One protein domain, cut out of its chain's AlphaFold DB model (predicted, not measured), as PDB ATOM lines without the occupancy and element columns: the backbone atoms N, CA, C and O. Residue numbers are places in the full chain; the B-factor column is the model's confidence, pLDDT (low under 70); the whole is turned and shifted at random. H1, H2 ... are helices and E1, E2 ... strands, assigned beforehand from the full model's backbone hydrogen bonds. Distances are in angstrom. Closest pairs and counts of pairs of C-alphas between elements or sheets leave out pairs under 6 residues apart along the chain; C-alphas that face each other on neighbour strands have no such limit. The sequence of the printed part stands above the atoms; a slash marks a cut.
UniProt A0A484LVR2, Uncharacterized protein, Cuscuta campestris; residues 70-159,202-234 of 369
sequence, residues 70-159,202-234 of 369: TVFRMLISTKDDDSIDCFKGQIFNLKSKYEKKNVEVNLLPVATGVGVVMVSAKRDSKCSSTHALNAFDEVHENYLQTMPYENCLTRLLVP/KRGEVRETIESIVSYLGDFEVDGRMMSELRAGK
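Overview. This is residues 70 to 159 and 202 to 234 of the 369 residues of an uncharacterized protein of Cuscuta campestris (UniProt A0A484LVR2). A strongly twisted sheet of four strands is covered on one face by three long helices, H1, H2 and H3, side by side with H2 in the middle, making two layers; the short H4 only grazes the sheet. The printed part has 123 residues, with four strands and four helices in the order E1, H1, E2, E3, H2, E4, H3, H4; its class is mixed. The sheet runs E2, E3, E1, E4, all antiparallel. The whole is compact, with a radius of gyration of the C-alphas of 13.9 A and spans of 38 by 31 by 27 A.

Along the chain. The strands are E2, residues 103 to 111, 25.3 A; E3, 114 to 122, 26.8 A; E1, 70 to 77, from C-alpha 70 at (26.918, 136.318, -36.815); and E4, 152 to 159. The helices are H1, residues 81 to 99, 25.7 A; H2, 126 to 146, 31.4 A; H3, 203 to 218, 22.1 A; and H4, 224 to 231, ending at C-alpha 231, (21.618, 149.309, -35.022).

Arrangement. E2 and E3 form a hairpin, with N 106 and O 118 2.9 A apart. Across the neighbour strands E1 and E3, N 74 and O 117 are within hydrogen-bond range at 2.9 A, and across the neighbour strands E1 and E4, N 75 and O 155 are within hydrogen-bond range at 2.9 A. E1, H1, E2 and E3, H2, E4 are split strand-helix-strand units, same-way strands with another between them, both crossovers right-handed. H1 is over E2 and E3, height 8.9 A; H3 is over E1 and E4, height 8.6 A. H2 touches H1, closest C-alphas Tyr 98 and Ala 135, 6.9 A, and H3, Ser 129 and Gly 218, 6.6 A, at shallow tilts of 24 and 27 degrees, opposite ways. Each O i to N i+4 pair is within range in H1, H3 and H4, and 16 of 17 in H2.

Size, cuts and confidence. Residues 160 to 201 are not printed; C-alphas 159 and 202 are 25.6 A apart. The links printed whole are tight. Residues 111 to 112, 124 to 126 and 219 to 234 have pLDDT under 70.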
ATOM      1  N   THR A  70      27.876 137.091 -36.016       80.69
ATOM      2  CA  THR A  70      26.918 136.318 -36.815       80.69
ATOM      3  C   THR A  70      25.570 137.020 -36.733       80.69
ATOM      4  O   THR A  70      25.159 137.432 -35.645       80.69
ATOM      5  N   VAL A  71      24.913 137.208 -37.880       84.62
ATOM      6  CA  VAL A  71      23.674 137.981 -38.004       84.62
ATOM      7  C   VAL A  71      22.747 137.278 -38.982       84.62
ATOM      8  O   VAL A  71      23.102 137.074 -40.139       84.62
ATOM      9  N   PHE A  72      21.546 136.961 -38.524       90.00
ATOM     10  CA  PHE A  72      20.465 136.421 -39.333       90.00
ATOM     11  C   PHE A  72      19.350 137.449 -39.418       90.00
ATOM     12  O   PHE A  72      19.041 138.118 -38.427       90.00
ATOM     13  N   ARG A  73      18.766 137.599 -40.606       88.75
ATOM     14  CA  ARG A  73      17.729 138.596 -40.865       88.75
ATOM     15  C   ARG A  73      16.595 137.960 -41.641       88.75
ATOM     16  O   ARG A  73      16.822 137.417 -42.718       88.75
ATOM     17  N   MET A  74      15.396 138.052 -41.086       90.62
ATOM     18  CA  MET A  74      14.175 137.535 -41.687       90.62
ATOM     19  C   MET A  74      13.202 138.684 -41.901       90.62
ATOM     20  O   MET A  74      12.970 139.484 -40.990       90.62
ATOM     21  N   LEU A  75      12.654 138.767 -43.107       87.31
ATOM     22  CA  LEU A  75      11.566 139.675 -43.417       87.31
ATOM     23  C   LEU A  75      10.256 139.049 -42.935       87.31
ATOM     24  O   LEU A  75       9.962 137.894 -43.232       87.31
ATOM     25  N   ILE A  76       9.480 139.837 -42.206       85.00
ATOM     26  CA  ILE A  76       8.165 139.481 -41.695       85.00
ATOM     27  C   ILE A  76       7.157 140.386 -42.359       85.00
ATOM     28  O   ILE A  76       7.284 141.608 -42.300       85.00
ATOM     29  N   SER A  77       6.154 139.771 -42.967       78.69
ATOM     30  CA  SER A  77       5.049 140.490 -43.568       78.69
ATOM     31  C   SER A  77       3.732 139.978 -43.009       78.69
ATOM     32  O   SER A  77       3.492 138.774 -42.959       78.69
ATOM     33  N   THR A  78       2.889 140.905 -42.584       74.69
ATOM     34  CA  THR A  78       1.566 140.661 -42.015       74.69
ATOM     35  C   THR A  78       0.515 141.447 -42.800       74.69
ATOM     36  O   THR A  78       0.804 142.046 -43.838       74.69
ATOM     37  N   LYS A  79      -0.742 141.388 -42.351       72.44
ATOM     38  CA  LYS A  79      -1.857 142.111 -42.981       72.44
ATOM     39  C   LYS A  79      -1.925 143.578 -42.552       72.44
ATOM     40  O   LYS A  79      -2.360 144.416 -43.332       72.44
ATOM     41  N   ASP A  80      -1.514 143.855 -41.319       73.25
ATOM     42  CA  ASP A  80      -1.646 145.142 -40.641       73.25
ATOM     43  C   ASP A  80      -0.591 145.293 -39.531       73.25
ATOM     44  O   ASP A  80       0.148 144.352 -39.202       73.25
ATOM     45  N   ASP A  81      -0.527 146.499 -38.966       76.31
ATOM     46  CA  ASP A  81       0.383 146.853 -37.874       76.31
ATOM     47  C   ASP A  81       0.008 146.184 -36.547       76.31
ATOM     48  O   ASP A  81       0.902 145.838 -35.774       76.31
ATOM     49  N   ASP A  82      -1.274 145.898 -36.311       79.19
ATOM     50  CA  ASP A  82      -1.729 145.190 -35.106       79.19
ATOM     51  C   ASP A  82      -1.115 143.780 -35.035       79.19
ATOM     52  O   ASP A  82      -0.659 143.315 -33.982       79.19
ATOM     53  N   SER A  83      -1.026 143.108 -36.184       78.19
ATOM     54  CA  SER A  83      -0.364 141.812 -36.331       78.19
ATOM     55  C   SER A  83       1.148 141.906 -36.086       78.19
ATOM     56  O   SER A  83       1.723 141.016 -35.451       78.19
ATOM     57  N   ILE A  84       1.800 142.988 -36.539       78.12
ATOM     58  CA  ILE A  84       3.219 143.252 -36.240       78.12
ATOM     59  C   ILE A  84       3.418 143.482 -34.742       78.12
ATOM     60  O   ILE A  84       4.370 142.952 -34.169       78.12
ATOM     61  N   ASP A  85       2.530 144.224 -34.083       80.56
ATOM     62  CA  ASP A  85       2.616 144.490 -32.647       80.56
ATOM     63  C   ASP A  85       2.381 143.227 -31.805       80.56
ATOM     64  O   ASP A  85       3.068 143.013 -30.799       80.56
ATOM     65  N   CYS A  86       1.501 142.322 -32.244       81.19
ATOM     66  CA  CYS A  86       1.371 140.999 -31.633       81.19
ATOM     67  C   CYS A  86       2.687 140.207 -31.736       81.19
ATOM     68  O   CYS A  86       3.204 139.692 -30.737       81.19
ATOM     69  N   PHE A  87       3.282 140.179 -32.931       83.06
ATOM     70  CA  PHE A  87       4.556 139.508 -33.172       83.06
ATOM     71  C   PHE A  87       5.711 140.146 -32.375       83.06
ATOM     72  O   PHE A  87       6.565 139.458 -31.815       83.06
ATOM     73  N   LYS A  88       5.703 141.473 -32.213       85.12
ATOM     74  CA  LYS A  88       6.645 142.224 -31.370       85.12
ATOM     75  C   LYS A  88       6.607 141.770 -29.911       85.12
ATOM     76  O   LYS A  88       7.663 141.672 -29.284       85.12
ATOM     77  N   GLY A  89       5.425 141.443 -29.383       85.12
ATOM     78  CA  GLY A  89       5.272 140.842 -28.056       85.12
ATOM     79  C   GLY A  89       5.985 139.489 -27.931       85.12
ATOM     80  O   GLY A  89       6.677 139.239 -26.942       85.12
ATOM     81  N   GLN A  90       5.899 138.642 -28.961       86.56
ATOM     82  CA  GLN A  90       6.622 137.363 -29.007       86.56
ATOM     83  C   GLN A  90       8.141 137.584 -29.056       86.56
ATOM     84  O   GLN A  90       8.886 136.984 -28.276       86.56
ATOM     85  N   ILE A  91       8.608 138.516 -29.893       88.94
ATOM     86  CA  ILE A  91      10.027 138.886 -29.982       88.94
ATOM     87  C   ILE A  91      10.567 139.430 -28.656       88.94
ATOM     88  O   ILE A  91      11.700 139.121 -28.287       88.94
ATOM     89  N   PHE A  92       9.773 140.190 -27.899       88.19
ATOM     90  CA  PHE A  92      10.176 140.680 -26.580       88.19
ATOM     91  C   PHE A  92      10.484 139.532 -25.601       88.19
ATOM     92  O   PHE A  92      11.494 139.570 -24.892       88.19
ATOM     93  N   ASN A  93       9.671 138.471 -25.616       88.81
ATOM     94  CA  ASN A  93       9.910 137.283 -24.795       88.81
ATOM     95  C   ASN A  93      11.204 136.564 -25.204       88.81
ATOM     96  O   ASN A  93      12.011 136.193 -24.344       88.81
ATOM     97  N   LEU A  94      11.447 136.427 -26.512       90.06
ATOM     98  CA  LEU A  94      12.684 135.836 -27.033       90.06
ATOM     99  C   LEU A  94      13.909 136.668 -26.664       90.06
ATOM    100  O   LEU A  94      14.916 136.116 -26.223       90.06
ATOM    101  N   LYS A  95      13.811 137.995 -26.753       89.56
ATOM    102  CA  LYS A  95      14.883 138.905 -26.351       89.56
ATOM    103  C   LYS A  95      15.312 138.649 -24.907       89.56
ATOM    104  O   LYS A  95      16.494 138.426 -24.664       89.56
ATOM    105  N   SER A  96      14.364 138.574 -23.970       88.56
ATOM    106  CA  SER A  96      14.669 138.282 -22.560       88.56
ATOM    107  C   SER A  96      15.273 136.882 -22.352       88.56
ATOM    108  O   SER A  96      16.203 136.704 -21.559       88.56
ATOM    109  N   LYS A  97      14.785 135.877 -23.092       91.81
ATOM    110  CA  LYS A  97      15.272 134.486 -23.032       91.81
ATOM    111  C   LYS A  97      16.723 134.349 -23.510       91.81
ATOM    112  O   LYS A  97      17.490 133.575 -22.931       91.81
ATOM    113  N   TYR A  98      17.092 135.077 -24.562       90.44
ATOM    114  CA  TYR A  98      18.368 134.926 -25.267       90.44
ATOM    115  C   TYR A  98      19.433 135.964 -24.890       90.44
ATOM    116  O   TYR A  98      20.619 135.701 -25.095       90.44
ATOM    117  N   GLU A  99      19.062 137.063 -24.229       86.75
ATOM    118  CA  GLU A  99      20.009 138.064 -23.714       86.75
ATOM    119  C   GLU A  99      21.067 137.432 -22.794       86.75
ATOM    120  O   GLU A  99      22.267 137.657 -22.954       86.75
ATOM    121  N   LYS A 100      20.644 136.523 -21.903       86.00
ATOM    122  CA  LYS A 100      21.546 135.766 -21.010       86.00
ATOM    123  C   LYS A 100      22.509 134.832 -21.752       86.00
ATOM    124  O   LYS A 100      23.456 134.333 -21.152       86.00
ATOM    125  N   LYS A 101      22.254 134.568 -23.035       86.94
ATOM    126  CA  LYS A 101      23.051 133.709 -23.917       86.94
ATOM    127  C   LYS A 101      23.933 134.514 -24.881       86.94
ATOM    128  O   LYS A 101      24.483 133.927 -25.807       86.94
ATOM    129  N   ASN A 102      24.084 135.828 -24.666       86.31
ATOM    130  CA  ASN A 102      24.819 136.756 -25.542       86.31
ATOM    131  C   ASN A 102      24.262 136.842 -26.974       86.31
ATOM    132  O   ASN A 102      24.990 137.174 -27.912       86.31
ATOM    133  N   VAL A 103      22.970 136.556 -27.132       88.62
ATOM    134  CA  VAL A 103      22.247 136.664 -28.397       88.62
ATOM    135  C   VAL A 103      21.258 137.816 -28.284       88.62
ATOM    136  O   VAL A 103      20.514 137.931 -27.313       88.62
ATOM    137  N   GLU A 104      21.248 138.670 -29.294       89.44
ATOM    138  CA  GLU A 104      20.354 139.811 -29.392       89.44
ATOM    139  C   GLU A 104      19.316 139.558 -30.483       89.44
ATOM    140  O   GLU A 104      19.673 139.338 -31.640       89.44
ATOM    141  N   VAL A 105      18.042 139.616 -30.099       90.25
ATOM    142  CA  VAL A 105      16.893 139.503 -30.999       90.25
ATOM    143  C   VAL A 105      16.180 140.851 -31.025       90.25
ATOM    144  O   VAL A 105      15.770 141.356 -29.978       90.25
ATOM    145  N   ASN A 106      16.042 141.443 -32.208       87.88
ATOM    146  CA  ASN A 106      15.363 142.721 -32.406       87.88
ATOM    147  C   ASN A 106      14.370 142.623 -33.562       87.88
ATOM    148  O   ASN A 106      14.654 141.974 -34.562       87.88
ATOM    149  N   LEU A 107      13.247 143.325 -33.440       85.81
ATOM    150  CA  LEU A 107      12.307 143.566 -34.529       85.81
ATOM    151  C   LEU A 107      12.382 145.043 -34.912       85.81
ATOM    152  O   LEU A 107      12.273 145.915 -34.050       85.81
ATOM    153  N   LEU A 108      12.565 145.299 -36.200       79.88
ATOM    154  CA  LEU A 108      12.588 146.627 -36.795       79.88
ATOM    155  C   LEU A 108      11.380 146.757 -37.728       79.88
ATOM    156  O   LEU A 108      11.400 146.156 -38.799       79.88
ATOM    157  N   PRO A 109      10.328 147.496 -37.349       75.25
ATOM    158  CA  PRO A 109       9.268 147.870 -38.280       75.25
ATOM    159  C   PRO A 109       9.858 148.726 -39.406       75.25
ATOM    160  O   PRO A 109      10.648 149.631 -39.132       75.25
ATOM    161  N   VAL A 110       9.509 148.423 -40.655       70.94
ATOM    162  CA  VAL A 110      10.054 149.112 -41.844       70.94
ATOM    163  C   VAL A 110       8.970 149.748 -42.708       70.94
ATOM    164  O   VAL A 110       9.232 150.752 -43.361       70.94
ATOM    165  N   ALA A 111       7.757 149.201 -42.685       69.75
ATOM    166  CA  ALA A 111       6.566 149.772 -43.303       69.75
ATOM    167  C   ALA A 111       5.320 149.205 -42.607       69.75
ATOM    168  O   ALA A 111       5.433 148.297 -41.778       69.75
ATOM    169  N   THR A 112       4.139 149.713 -42.959       69.19
ATOM    170  CA  THR A 112       2.875 149.166 -42.456       69.19
ATOM    171  C   THR A 112       2.765 147.678 -42.783       69.19
ATOM    172  O   THR A 112       2.899 147.290 -43.942       69.19
ATOM    173  N   GLY A 113       2.556 146.844 -41.763       72.50
ATOM    174  CA  GLY A 113       2.476 145.388 -41.899       72.50
ATOM    175  C   GLY A 113       3.793 144.707 -42.295       72.50
ATOM    176  O   GLY A 113       3.778 143.545 -42.701       72.50
ATOM    177  N   VAL A 114       4.942 145.392 -42.216       77.12
ATOM    178  CA  VAL A 114       6.248 144.834 -42.605       77.12
ATOM    179  C   VAL A 114       7.315 145.144 -41.558       77.12
ATOM    180  O   VAL A 114       7.547 146.294 -41.177       77.12
ATOM    181  N   GLY A 115       8.037 144.111 -41.128       80.94
ATOM    182  CA  GLY A 115       9.154 144.223 -40.196       80.94
ATOM    183  C   GLY A 115      10.338 143.337 -40.570       80.94
ATOM    184  O   GLY A 115      10.209 142.362 -41.302       80.94
ATOM    185  N   VAL A 116      11.512 143.659 -40.038       85.00
ATOM    186  CA  VAL A 116      12.718 142.832 -40.136       85.00
ATOM    187  C   VAL A 116      13.085 142.338 -38.750       85.00
ATOM    188  O   VAL A 116      13.381 143.137 -37.858       85.00
ATOM    189  N   VAL A 117      13.111 141.019 -38.565       89.56
ATOM    190  CA  VAL A 117      13.703 140.423 -37.367       89.56
ATOM    191  C   VAL A 117      15.177 140.197 -37.601       89.56
ATOM    192  O   VAL A 117      15.574 139.586 -38.590       89.56
ATOM    193  N   MET A 118      15.985 140.667 -36.662       89.50
ATOM    194  CA  MET A 118      17.420 140.455 -36.633       89.50
ATOM    195  C   MET A 118      17.789 139.632 -35.407       89.50
ATOM    196  O   MET A 118      17.496 140.030 -34.279       89.50
ATOM    197  N   VAL A 119      18.486 138.521 -35.629       90.56
ATOM    198  CA  VAL A 119      19.109 137.708 -34.582       90.56
ATOM    199  C   VAL A 119      20.613 137.836 -34.742       90.56
ATOM    200  O   VAL A 119      21.147 137.534 -35.805       90.56
ATOM    201  N   SER A 120      21.311 138.304 -33.713       87.75
ATOM    202  CA  SER A 120      22.758 138.505 -33.786       87.75
ATOM    203  C   SER A 120      23.484 138.017 -32.547       87.75
ATOM    204  O   SER A 120      22.957 138.087 -31.439       87.75
ATOM    205  N   ALA A 121      24.708 137.534 -32.729       87.69
ATOM    206  CA  ALA A 121      25.543 137.059 -31.637       87.69
ATOM    207  C   ALA A 121      27.028 137.278 -31.936       87.69
ATOM    208  O   ALA A 121      27.475 137.207 -33.084       87.69
ATOM    209  N   LYS A 122      27.814 137.556 -30.892       81.88
ATOM    210  CA  LYS A 122      29.278 137.661 -31.006       81.88
ATOM    211  C   LYS A 122      29.874 136.268 -31.145       81.88
ATOM    212  O   LYS A 122      29.554 135.403 -30.338       81.88
ATOM    213  N   ARG A 123      30.817 136.054 -32.068       71.69
ATOM    214  CA  ARG A 123      31.619 134.816 -32.110       71.69
ATOM    215  C   ARG A 123      32.723 134.808 -31.061       71.69
ATOM    216  O   ARG A 123      33.906 134.672 -31.357       71.69
ATOM    217  N   ASP A 124      32.363 135.014 -29.807       68.06
ATOM    218  CA  ASP A 124      33.296 134.843 -28.699       68.06
ATOM    219  C   ASP A 124      33.382 133.383 -28.221       68.06
ATOM    220  O   ASP A 124      34.358 133.031 -27.560       68.06
ATOM    221  N   SER A 125      32.426 132.528 -28.607       64.00
ATOM    222  CA  SER A 125      32.416 131.084 -28.346       64.00
ATOM    223  C   SER A 125      31.573 130.314 -29.378       64.00
ATOM    224  O   SER A 125      30.628 130.868 -29.939       64.00
ATOM    225  N   LYS A 126      31.855 129.013 -29.587       64.25
ATOM    226  CA  LYS A 126      31.002 128.126 -30.413       64.25
ATOM    227  C   LYS A 126      29.547 128.090 -29.917       64.25
ATOM    228  O   LYS A 126      28.628 128.031 -30.724       64.25
ATOM    229  N   CYS A 127      29.341 128.189 -28.602       70.81
ATOM    230  CA  CYS A 127      28.011 128.194 -27.994       70.81
ATOM    231  C   CYS A 127      27.158 129.391 -28.443       70.81
ATOM    232  O   CYS A 127      25.949 129.251 -28.585       70.81
ATOM    233  N   SER A 128      27.778 130.546 -28.704       75.25
ATOM    234  CA  SER A 128      27.083 131.777 -29.103       75.25
ATOM    235  C   SER A 128      26.409 131.650 -30.477       75.25
ATOM    236  O   SER A 128      25.231 131.973 -30.622       75.25
ATOM    237  N   SER A 129      27.104 131.074 -31.464       78.88
ATOM    238  CA  SER A 129      26.529 130.793 -32.788       78.88
ATOM    239  C   SER A 129      25.388 129.779 -32.705       78.88
ATOM    240  O   SER A 129      24.323 130.012 -33.265       78.88
ATOM    241  N   THR A 130      25.547 128.700 -31.930       86.06
ATOM    242  CA  THR A 130      24.463 127.731 -31.698       86.06
ATOM    243  C   THR A 130      23.258 128.375 -31.011       86.06
ATOM    244  O   THR A 130      22.116 128.074 -31.344       86.06
ATOM    245  N   HIS A 131      23.464 129.280 -30.054       89.88
ATOM    246  CA  HIS A 131      22.362 130.009 -29.429       89.88
ATOM    247  C   HIS A 131      21.664 130.964 -30.399       89.88
ATOM    248  O   HIS A 131      20.446 131.093 -30.311       89.88
ATOM    249  N   ALA A 132      22.397 131.585 -31.328       89.94
ATOM    250  CA  ALA A 132      21.815 132.412 -32.380       89.94
ATOM    251  C   ALA A 132      20.955 131.586 -33.346       89.94
ATOM    252  O   ALA A 132      19.853 132.010 -33.670       89.94
ATOM    253  N   LEU A 133      21.419 130.394 -33.740       90.19
ATOM    254  CA  LEU A 133      20.638 129.460 -34.560       90.19
ATOM    255  C   LEU A 133      19.334 129.058 -33.861       90.19
ATOM    256  O   LEU A 133      18.269 129.193 -34.445       90.19
ATOM    257  N   ASN A 134      19.402 128.671 -32.584       92.25
ATOM    258  CA  ASN A 134      18.207 128.318 -31.805       92.25
ATOM    259  C   ASN A 134      17.236 129.499 -31.646       92.25
ATOM    260  O   ASN A 134      16.023 129.322 -31.695       92.25
ATOM    261  N   ALA A 135      17.760 130.710 -31.433       93.50
ATOM    262  CA  ALA A 135      16.927 131.905 -31.356       93.50
ATOM    263  C   ALA A 135      16.242 132.196 -32.693       93.50
ATOM    264  O   ALA A 135      15.084 132.601 -32.703       93.50
ATOM    265  N   PHE A 136      16.950 131.992 -33.805       94.19
ATOM    266  CA  PHE A 136      16.399 132.173 -35.138       94.19
ATOM    267  C   PHE A 136      15.331 131.125 -35.469       94.19
ATOM    268  O   PHE A 136      14.272 131.505 -35.953       94.19
ATOM    269  N   ASP A 137      15.568 129.849 -35.162       93.38
ATOM    270  CA  ASP A 137      14.577 128.779 -35.334       93.38
ATOM    271  C   ASP A 137      13.284 129.086 -34.559       93.38
ATOM    272  O   ASP A 137      12.195 129.061 -35.118       93.38
ATOM    273  N   GLU A 138      13.392 129.534 -33.304       94.56
ATOM    274  CA  GLU A 138      12.215 129.903 -32.505       94.56
ATOM    275  C   GLU A 138      11.475 131.132 -33.072       94.56
ATOM    276  O   GLU A 138      10.247 131.210 -33.013       94.56
ATOM    277  N   VAL A 139      12.197 132.097 -33.651       93.94
ATOM    278  CA  VAL A 139      11.589 133.211 -34.402       93.94
ATOM    279  C   VAL A 139      10.853 132.692 -35.640       93.94
ATOM    280  O   VAL A 139       9.731 133.125 -35.910       93.94
ATOM    281  N   HIS A 140      11.481 131.795 -36.399       93.81
ATOM    282  CA  HIS A 140      10.940 131.260 -37.643       93.81
ATOM    283  C   HIS A 140       9.694 130.414 -37.396       93.81
ATOM    284  O   HIS A 140       8.674 130.626 -38.047       93.81
ATOM    285  N   GLU A 141       9.729 129.537 -36.397       92.06
ATOM    286  CA  GLU A 141       8.592 128.725 -35.979       92.06
ATOM    287  C   GLU A 141       7.391 129.591 -35.580       92.06
ATOM    288  O   GLU A 141       6.280 129.364 -36.062       92.06
ATOM    289  N   ASN A 142       7.615 130.629 -34.768       90.31
ATOM    290  CA  ASN A 142       6.562 131.572 -34.387       90.31
ATOM    291  C   ASN A 142       5.968 132.294 -35.605       90.31
ATOM    292  O   ASN A 142       4.754 132.471 -35.695       90.31
ATOM    293  N   TYR A 143       6.802 132.680 -36.572       89.19
ATOM    294  CA  TYR A 143       6.341 133.314 -37.805       89.19
ATOM    295  C   TYR A 143       5.529 132.351 -38.678       89.19
ATOM    296  O   TYR A 143       4.432 132.695 -39.116       89.19
ATOM    297  N   LEU A 144       5.989 131.113 -38.864       88.19
ATOM    298  CA  LEU A 144       5.270 130.090 -39.628       88.19
ATOM    299  C   LEU A 144       3.897 129.754 -39.028       88.19
ATOM    300  O   LEU A 144       2.972 129.409 -39.765       88.19
ATOM    301  N   GLN A 145       3.733 129.876 -37.708       86.19
ATOM    302  CA  GLN A 145       2.435 129.708 -37.046       86.19
ATOM    303  C   GLN A 145       1.416 130.788 -37.433       86.19
ATOM    304  O   GLN A 145       0.216 130.521 -37.374       86.19
ATOM    305  N   THR A 146       1.867 131.967 -37.872       81.81
ATOM    306  CA  THR A 146       0.987 133.037 -38.374       81.81
ATOM    307  C   THR A 146       0.556 132.841 -39.833       81.81
ATOM    308  O   THR A 146      -0.382 133.495 -40.285       81.81
ATOM    309  N   MET A 147       1.207 131.924 -40.559       79.19
ATOM    310  CA  MET A 147       0.963 131.658 -41.977       79.19
ATOM    311  C   MET A 147       0.016 130.465 -42.201       79.19
ATOM    312  O   MET A 147      -0.038 129.551 -41.363       79.19
ATOM    313  N   PRO A 148      -0.703 130.423 -43.344       75.25
ATOM    314  CA  PRO A 148      -1.473 129.252 -43.755       75.25
ATOM    315  C   PRO A 148      -0.599 127.993 -43.778       75.25
ATOM    316  O   PRO A 148       0.554 128.036 -44.195       75.25
ATOM    317  N   TYR A 149      -1.143 126.857 -43.341       72.81
ATOM    318  CA  TYR A 149      -0.363 125.620 -43.206       72.81
ATOM    319  C   TYR A 149       0.151 125.077 -44.551       72.81
ATOM    320  O   TYR A 149       1.244 124.512 -44.619       72.81
ATOM    321  N   GLU A 150      -0.645 125.243 -45.608       75.25
ATOM    322  CA  GLU A 150      -0.414 124.619 -46.916       75.25
ATOM    323  C   GLU A 150       0.578 125.381 -47.792       75.25
ATOM    324  O   GLU A 150       1.312 124.745 -48.545       75.25
ATOM    325  N   ASN A 151       0.628 126.710 -47.671       79.88
ATOM    326  CA  ASN A 151       1.575 127.535 -48.408       79.88
ATOM    327  C   ASN A 151       2.197 128.588 -47.487       79.88
ATOM    328  O   ASN A 151       1.575 129.594 -47.137       79.88
ATOM    329  N   CYS A 152       3.419 128.302 -47.059       84.69
ATOM    330  CA  CYS A 152       4.245 129.162 -46.236       84.69
ATOM    331  C   CYS A 152       5.312 129.823 -47.108       84.69
ATOM    332  O   CYS A 152       5.922 129.184 -47.961       84.69
ATOM    333  N   LEU A 153       5.581 131.094 -46.824       86.00
ATOM    334  CA  LEU A 153       6.606 131.876 -47.495       86.00
ATOM    335  C   LEU A 153       7.555 132.450 -46.452       86.00
ATOM    336  O   LEU A 153       7.131 133.189 -45.559       86.00
ATOM    337  N   THR A 154       8.842 132.137 -46.566       89.12
ATOM    338  CA  THR A 154       9.881 132.750 -45.732       89.12
ATOM    339  C   THR A 154      10.873 133.502 -46.598       89.12
ATOM    340  O   THR A 154      11.327 133.001 -47.623       89.12
ATOM    341  N   ARG A 155      11.220 134.715 -46.162       89.44
ATOM    342  CA  ARG A 155      12.169 135.595 -46.842       89.44
ATOM    343  C   ARG A 155      13.319 135.949 -45.916       89.44
ATOM    344  O   ARG A 155      13.113 136.517 -44.842       89.44
ATOM    345  N   LEU A 156      14.534 135.642 -46.346       89.69
ATOM    346  CA  LEU A 156      15.770 135.977 -45.648       89.69
ATOM    347  C   LEU A 156      16.461 137.156 -46.332       89.69
ATOM    348  O   LEU A 156      16.513 137.221 -47.558       89.69
ATOM    349  N   LEU A 157      17.037 138.060 -45.538       86.06
ATOM    350  CA  LEU A 157      17.885 139.146 -46.037       86.06
ATOM    351  C   LEU A 157      19.351 138.725 -45.928       86.06
ATOM    352  O   LEU A 157      19.976 138.794 -44.858       86.06
ATOM    353  N   VAL A 158      19.899 138.270 -47.048       83.94
ATOM    354  CA  VAL A 158      21.242 137.693 -47.121       83.94
ATOM    355  C   VAL A 158      22.192 138.698 -47.764       83.94
ATOM    356  O   VAL A 158      21.857 139.240 -48.816       83.94
ATOM    357  N   PRO A 159      23.396 138.931 -47.212       80.38
ATOM    358  CA  PRO A 159      24.384 139.744 -47.907       80.38
ATOM    359  C   PRO A 159      24.700 139.140 -49.278       80.38
ATOM    360  O   PRO A 159      25.015 137.954 -49.395       80.38
ATOM    361  N   LYS A 202       5.322 123.896 -48.233       86.44
ATOM    362  CA  LYS A 202       4.597 123.540 -47.002       86.44
ATOM    363  C   LYS A 202       5.378 123.972 -45.763       86.44
ATOM    364  O   LYS A 202       6.596 124.100 -45.782       86.44
ATOM    365  N   ARG A 203       4.691 124.122 -44.630       87.94
ATOM    366  CA  ARG A 203       5.311 124.592 -43.379       87.94
ATOM    367  C   ARG A 203       6.577 123.828 -42.956       87.94
ATOM    368  O   ARG A 203       7.582 124.464 -42.658       87.94
ATOM    369  N   GLY A 204       6.516 122.496 -42.878       86.31
ATOM    370  CA  GLY A 204       7.659 121.681 -42.430       86.31
ATOM    371  C   GLY A 204       8.842 121.767 -43.393       86.31
ATOM    372  O   GLY A 204       9.974 121.970 -42.981       86.31
ATOM    373  N   GLU A 205       8.529 121.737 -44.681       85.44
ATOM    374  CA  GLU A 205       9.460 121.851 -45.801       85.44
ATOM    375  C   GLU A 205      10.231 123.186 -45.782       85.44
ATOM    376  O   GLU A 205      11.463 123.227 -45.817       85.44
ATOM    377  N   VAL A 206       9.500 124.296 -45.632       88.38
ATOM    378  CA  VAL A 206      10.076 125.641 -45.505       88.38
ATOM    379  C   VAL A 206      10.942 125.747 -44.249       88.38
ATOM    380  O   VAL A 206      12.007 126.361 -44.301       88.38
ATOM    381  N   ARG A 207      10.517 125.153 -43.126       90.12
ATOM    382  CA  ARG A 207      11.301 125.128 -41.881       90.12
ATOM    383  C   ARG A 207      12.655 124.448 -42.083       90.12
ATOM    384  O   ARG A 207      13.678 125.079 -41.843       90.12
ATOM    385  N   GLU A 208      12.660 123.223 -42.600       87.94
ATOM    386  CA  GLU A 208      13.880 122.435 -42.830       87.94
ATOM    387  C   GLU A 208      14.859 123.151 -43.780       87.94
ATOM    388  O   GLU A 208      16.056 123.261 -43.493       87.94
ATOM    389  N   THR A 209      14.341 123.731 -44.868       86.81
ATOM    390  CA  THR A 209      15.159 124.478 -45.841       86.81
ATOM    391  C   THR A 209      15.821 125.695 -45.197       86.81
ATOM    392  O   THR A 209      17.012 125.956 -45.383       86.81
ATOM    393  N   ILE A 210      15.048 126.470 -44.430       89.56
ATOM    394  CA  ILE A 210      15.536 127.682 -43.773       89.56
ATOM    395  C   ILE A 210      16.550 127.328 -42.685       89.56
ATOM    396  O   ILE A 210      17.580 127.993 -42.603       89.56
ATOM    397  N   GLU A 211      16.329 126.268 -41.906       88.75
ATOM    398  CA  GLU A 211      17.307 125.760 -40.936       88.75
ATOM    399  C   GLU A 211      18.643 125.403 -41.614       88.75
ATOM    400  O   GLU A 211      19.706 125.819 -41.142       88.75
ATOM    401  N   SER A 212      18.600 124.709 -42.757       85.00
ATOM    402  CA  SER A 212      19.785 124.360 -43.556       85.00
ATOM    403  C   SER A 212      20.526 125.603 -44.067       85.00
ATOM    404  O   SER A 212      21.735 125.759 -43.850       85.00
ATOM    405  N   ILE A 213      19.793 126.550 -44.662       85.69
ATOM    406  CA  ILE A 213      20.340 127.821 -45.151       85.69
ATOM    407  C   ILE A 213      20.979 128.620 -44.014       85.69
ATOM    408  O   ILE A 213      22.086 129.135 -44.153       85.69
ATOM    409  N   VAL A 214      20.292 128.756 -42.883       86.94
ATOM    410  CA  VAL A 214      20.737 129.581 -41.756       86.94
ATOM    411  C   VAL A 214      21.935 128.943 -41.054       86.94
ATOM    412  O   VAL A 214      22.861 129.659 -40.670       86.94
ATOM    413  N   SER A 215      21.974 127.612 -40.956       84.06
ATOM    414  CA  SER A 215      23.147 126.863 -40.495       84.06
ATOM    415  C   SER A 215      24.369 127.162 -41.367       84.06
ATOM    416  O   SER A 215      25.406 127.583 -40.850       84.06
ATOM    417  N   TYR A 216      24.214 127.082 -42.694       80.25
ATOM    418  CA  TYR A 216      25.251 127.473 -43.650       80.25
ATOM    419  C   TYR A 216      25.655 128.950 -43.499       80.25
ATOM    420  O   TYR A 216      26.837 129.294 -43.552       80.25
ATOM    421  N   LEU A 217      24.685 129.840 -43.263       78.06
ATOM    422  CA  LEU A 217      24.946 131.264 -43.081       78.06
ATOM    423  C   LEU A 217      25.642 131.600 -41.756       78.06
ATOM    424  O   LEU A 217      26.332 132.618 -41.674       78.06
ATOM    425  N   GLY A 218      25.491 130.759 -40.728       70.44
ATOM    426  CA  GLY A 218      26.097 130.951 -39.409       70.44
ATOM    427  C   GLY A 218      27.622 131.061 -39.457       70.44
ATOM    428  O   GLY A 218      28.231 131.771 -38.643       70.44
ATOM    429  N   ASP A 219      28.221 130.454 -40.481       66.44
ATOM    430  CA  ASP A 219      29.652 130.474 -40.755       66.44
ATOM    431  C   ASP A 219      30.143 131.768 -41.423       66.44
ATOM    432  O   ASP A 219      31.351 132.034 -41.425       66.44
ATOM    433  N   PHE A 220      29.258 132.688 -41.825       65.69
ATOM    434  CA  PHE A 220      29.656 133.992 -42.373       65.69
ATOM    435  C   PHE A 220      29.707 135.123 -41.340       65.69
ATOM    436  O   PHE A 220      28.837 135.268 -40.480       65.69
ATOM    437  N   GLU A 221      30.774 135.923 -41.424       64.62
ATOM    438  CA  GLU A 221      30.993 137.084 -40.561       64.62
ATOM    439  C   GLU A 221      30.434 138.344 -41.197       64.62
ATOM    440  O   GLU A 221      30.695 138.641 -42.363       64.62
ATOM    441  N   VAL A 222      29.727 139.121 -40.384       64.38
ATOM    442  CA  VAL A 222      29.312 140.474 -40.731       64.38
ATOM    443  C   VAL A 222      30.249 141.474 -40.051       64.38
ATOM    444  O   VAL A 222      30.542 141.360 -38.857       64.38
ATOM    445  N   ASP A 223      30.720 142.463 -40.813       61.75
ATOM    446  CA  ASP A 223      31.595 143.531 -40.318       61.75
ATOM    447  C   ASP A 223      30.876 144.415 -39.276       61.75
ATOM    448  O   ASP A 223      29.687 144.734 -39.387       61.75
ATOM    449  N   GLY A 224      31.617 144.871 -38.262       60.09
ATOM    450  CA  GLY A 224      31.119 145.738 -37.196       60.09
ATOM    451  C   GLY A 224      30.584 147.082 -37.704       60.09
ATOM    452  O   GLY A 224      29.682 147.656 -37.084       60.09
ATOM    453  N   ARG A 225      31.071 147.568 -38.857       63.22
ATOM    454  CA  ARG A 225      30.533 148.771 -39.514       63.22
ATOM    455  C   ARG A 225      29.083 148.566 -39.954       63.22
ATOM    456  O   ARG A 225      28.229 149.363 -39.576       63.22
ATOM    457  N   MET A 226      28.803 147.479 -40.675       63.50
ATOM    458  CA  MET A 226      27.452 147.124 -41.127       63.50
ATOM    459  C   MET A 226      26.501 146.979 -39.934       63.50
ATOM    460  O   MET A 226      25.401 147.523 -39.938       63.50
ATOM    461  N   MET A 227      26.967 146.355 -38.851       64.31
ATOM    462  CA  MET A 227      26.194 146.237 -37.611       64.31
ATOM    463  C   MET A 227      25.909 147.565 -36.913       64.31
ATOM    464  O   MET A 227      24.835 147.740 -36.339       64.31
ATOM    465  N   SER A 228      26.842 148.514 -36.957       61.69
ATOM    466  CA  SER A 228      26.624 149.844 -36.381       61.69
ATOM    467  C   SER A 228      25.565 150.614 -37.170       61.69
ATOM    468  O   SER A 228      24.718 151.281 -36.580       61.69
ATOM    469  N   GLU A 229      25.578 150.487 -38.499       64.19
ATOM    470  CA  GLU A 229      24.586 151.119 -39.367       64.19
ATOM    471  C   GLU A 229      23.196 150.468 -39.209       64.19
ATOM    472  O   GLU A 229      22.200 151.190 -39.121       64.19
ATOM    473  N   LEU A 230      23.138 149.134 -39.067       62.44
ATOM    474  CA  LEU A 230      21.922 148.366 -38.756       62.44
ATOM    475  C   LEU A 230      21.288 148.812 -37.432       62.44
ATOM    476  O   LEU A 230      20.105 149.139 -37.381       62.44
ATOM    477  N   ARG A 231      22.084 148.880 -36.355       63.62
ATOM    478  CA  ARG A 231      21.618 149.309 -35.022       63.62
ATOM    479  C   ARG A 231      21.163 150.762 -34.990       63.62
ATOM    480  O   ARG A 231      20.281 151.104 -34.213       63.62
ATOM    481  N   ALA A 232      21.778 151.618 -35.801       59.28
ATOM    482  CA  ALA A 232      21.434 153.030 -35.858       59.28
ATOM    483  C   ALA A 232      20.147 153.309 -36.657       59.28
ATOM    484  O   ALA A 232      19.761 154.471 -36.748       59.28
ATOM    485  N   GLY A 233      19.534 152.302 -37.300       52.09
ATOM    486  CA  GLY A 233      18.376 152.481 -38.189       52.09
ATOM    487  C   GLY A 233      18.667 153.327 -39.440       52.09
ATOM    488  O   GLY A 233      17.780 153.568 -40.253       52.09
ATOM    489  N   LYS A 234      19.920 153.767 -39.632       48.06
ATOM    490  CA  LYS A 234      20.322 154.731 -40.669       48.06
ATOM    491  C   LYS A 234      20.292 154.160 -42.082       48.06
ATOM    492  O   LYS A 234      20.206 154.923 -43.034       48.06
TER     493      LYS A 234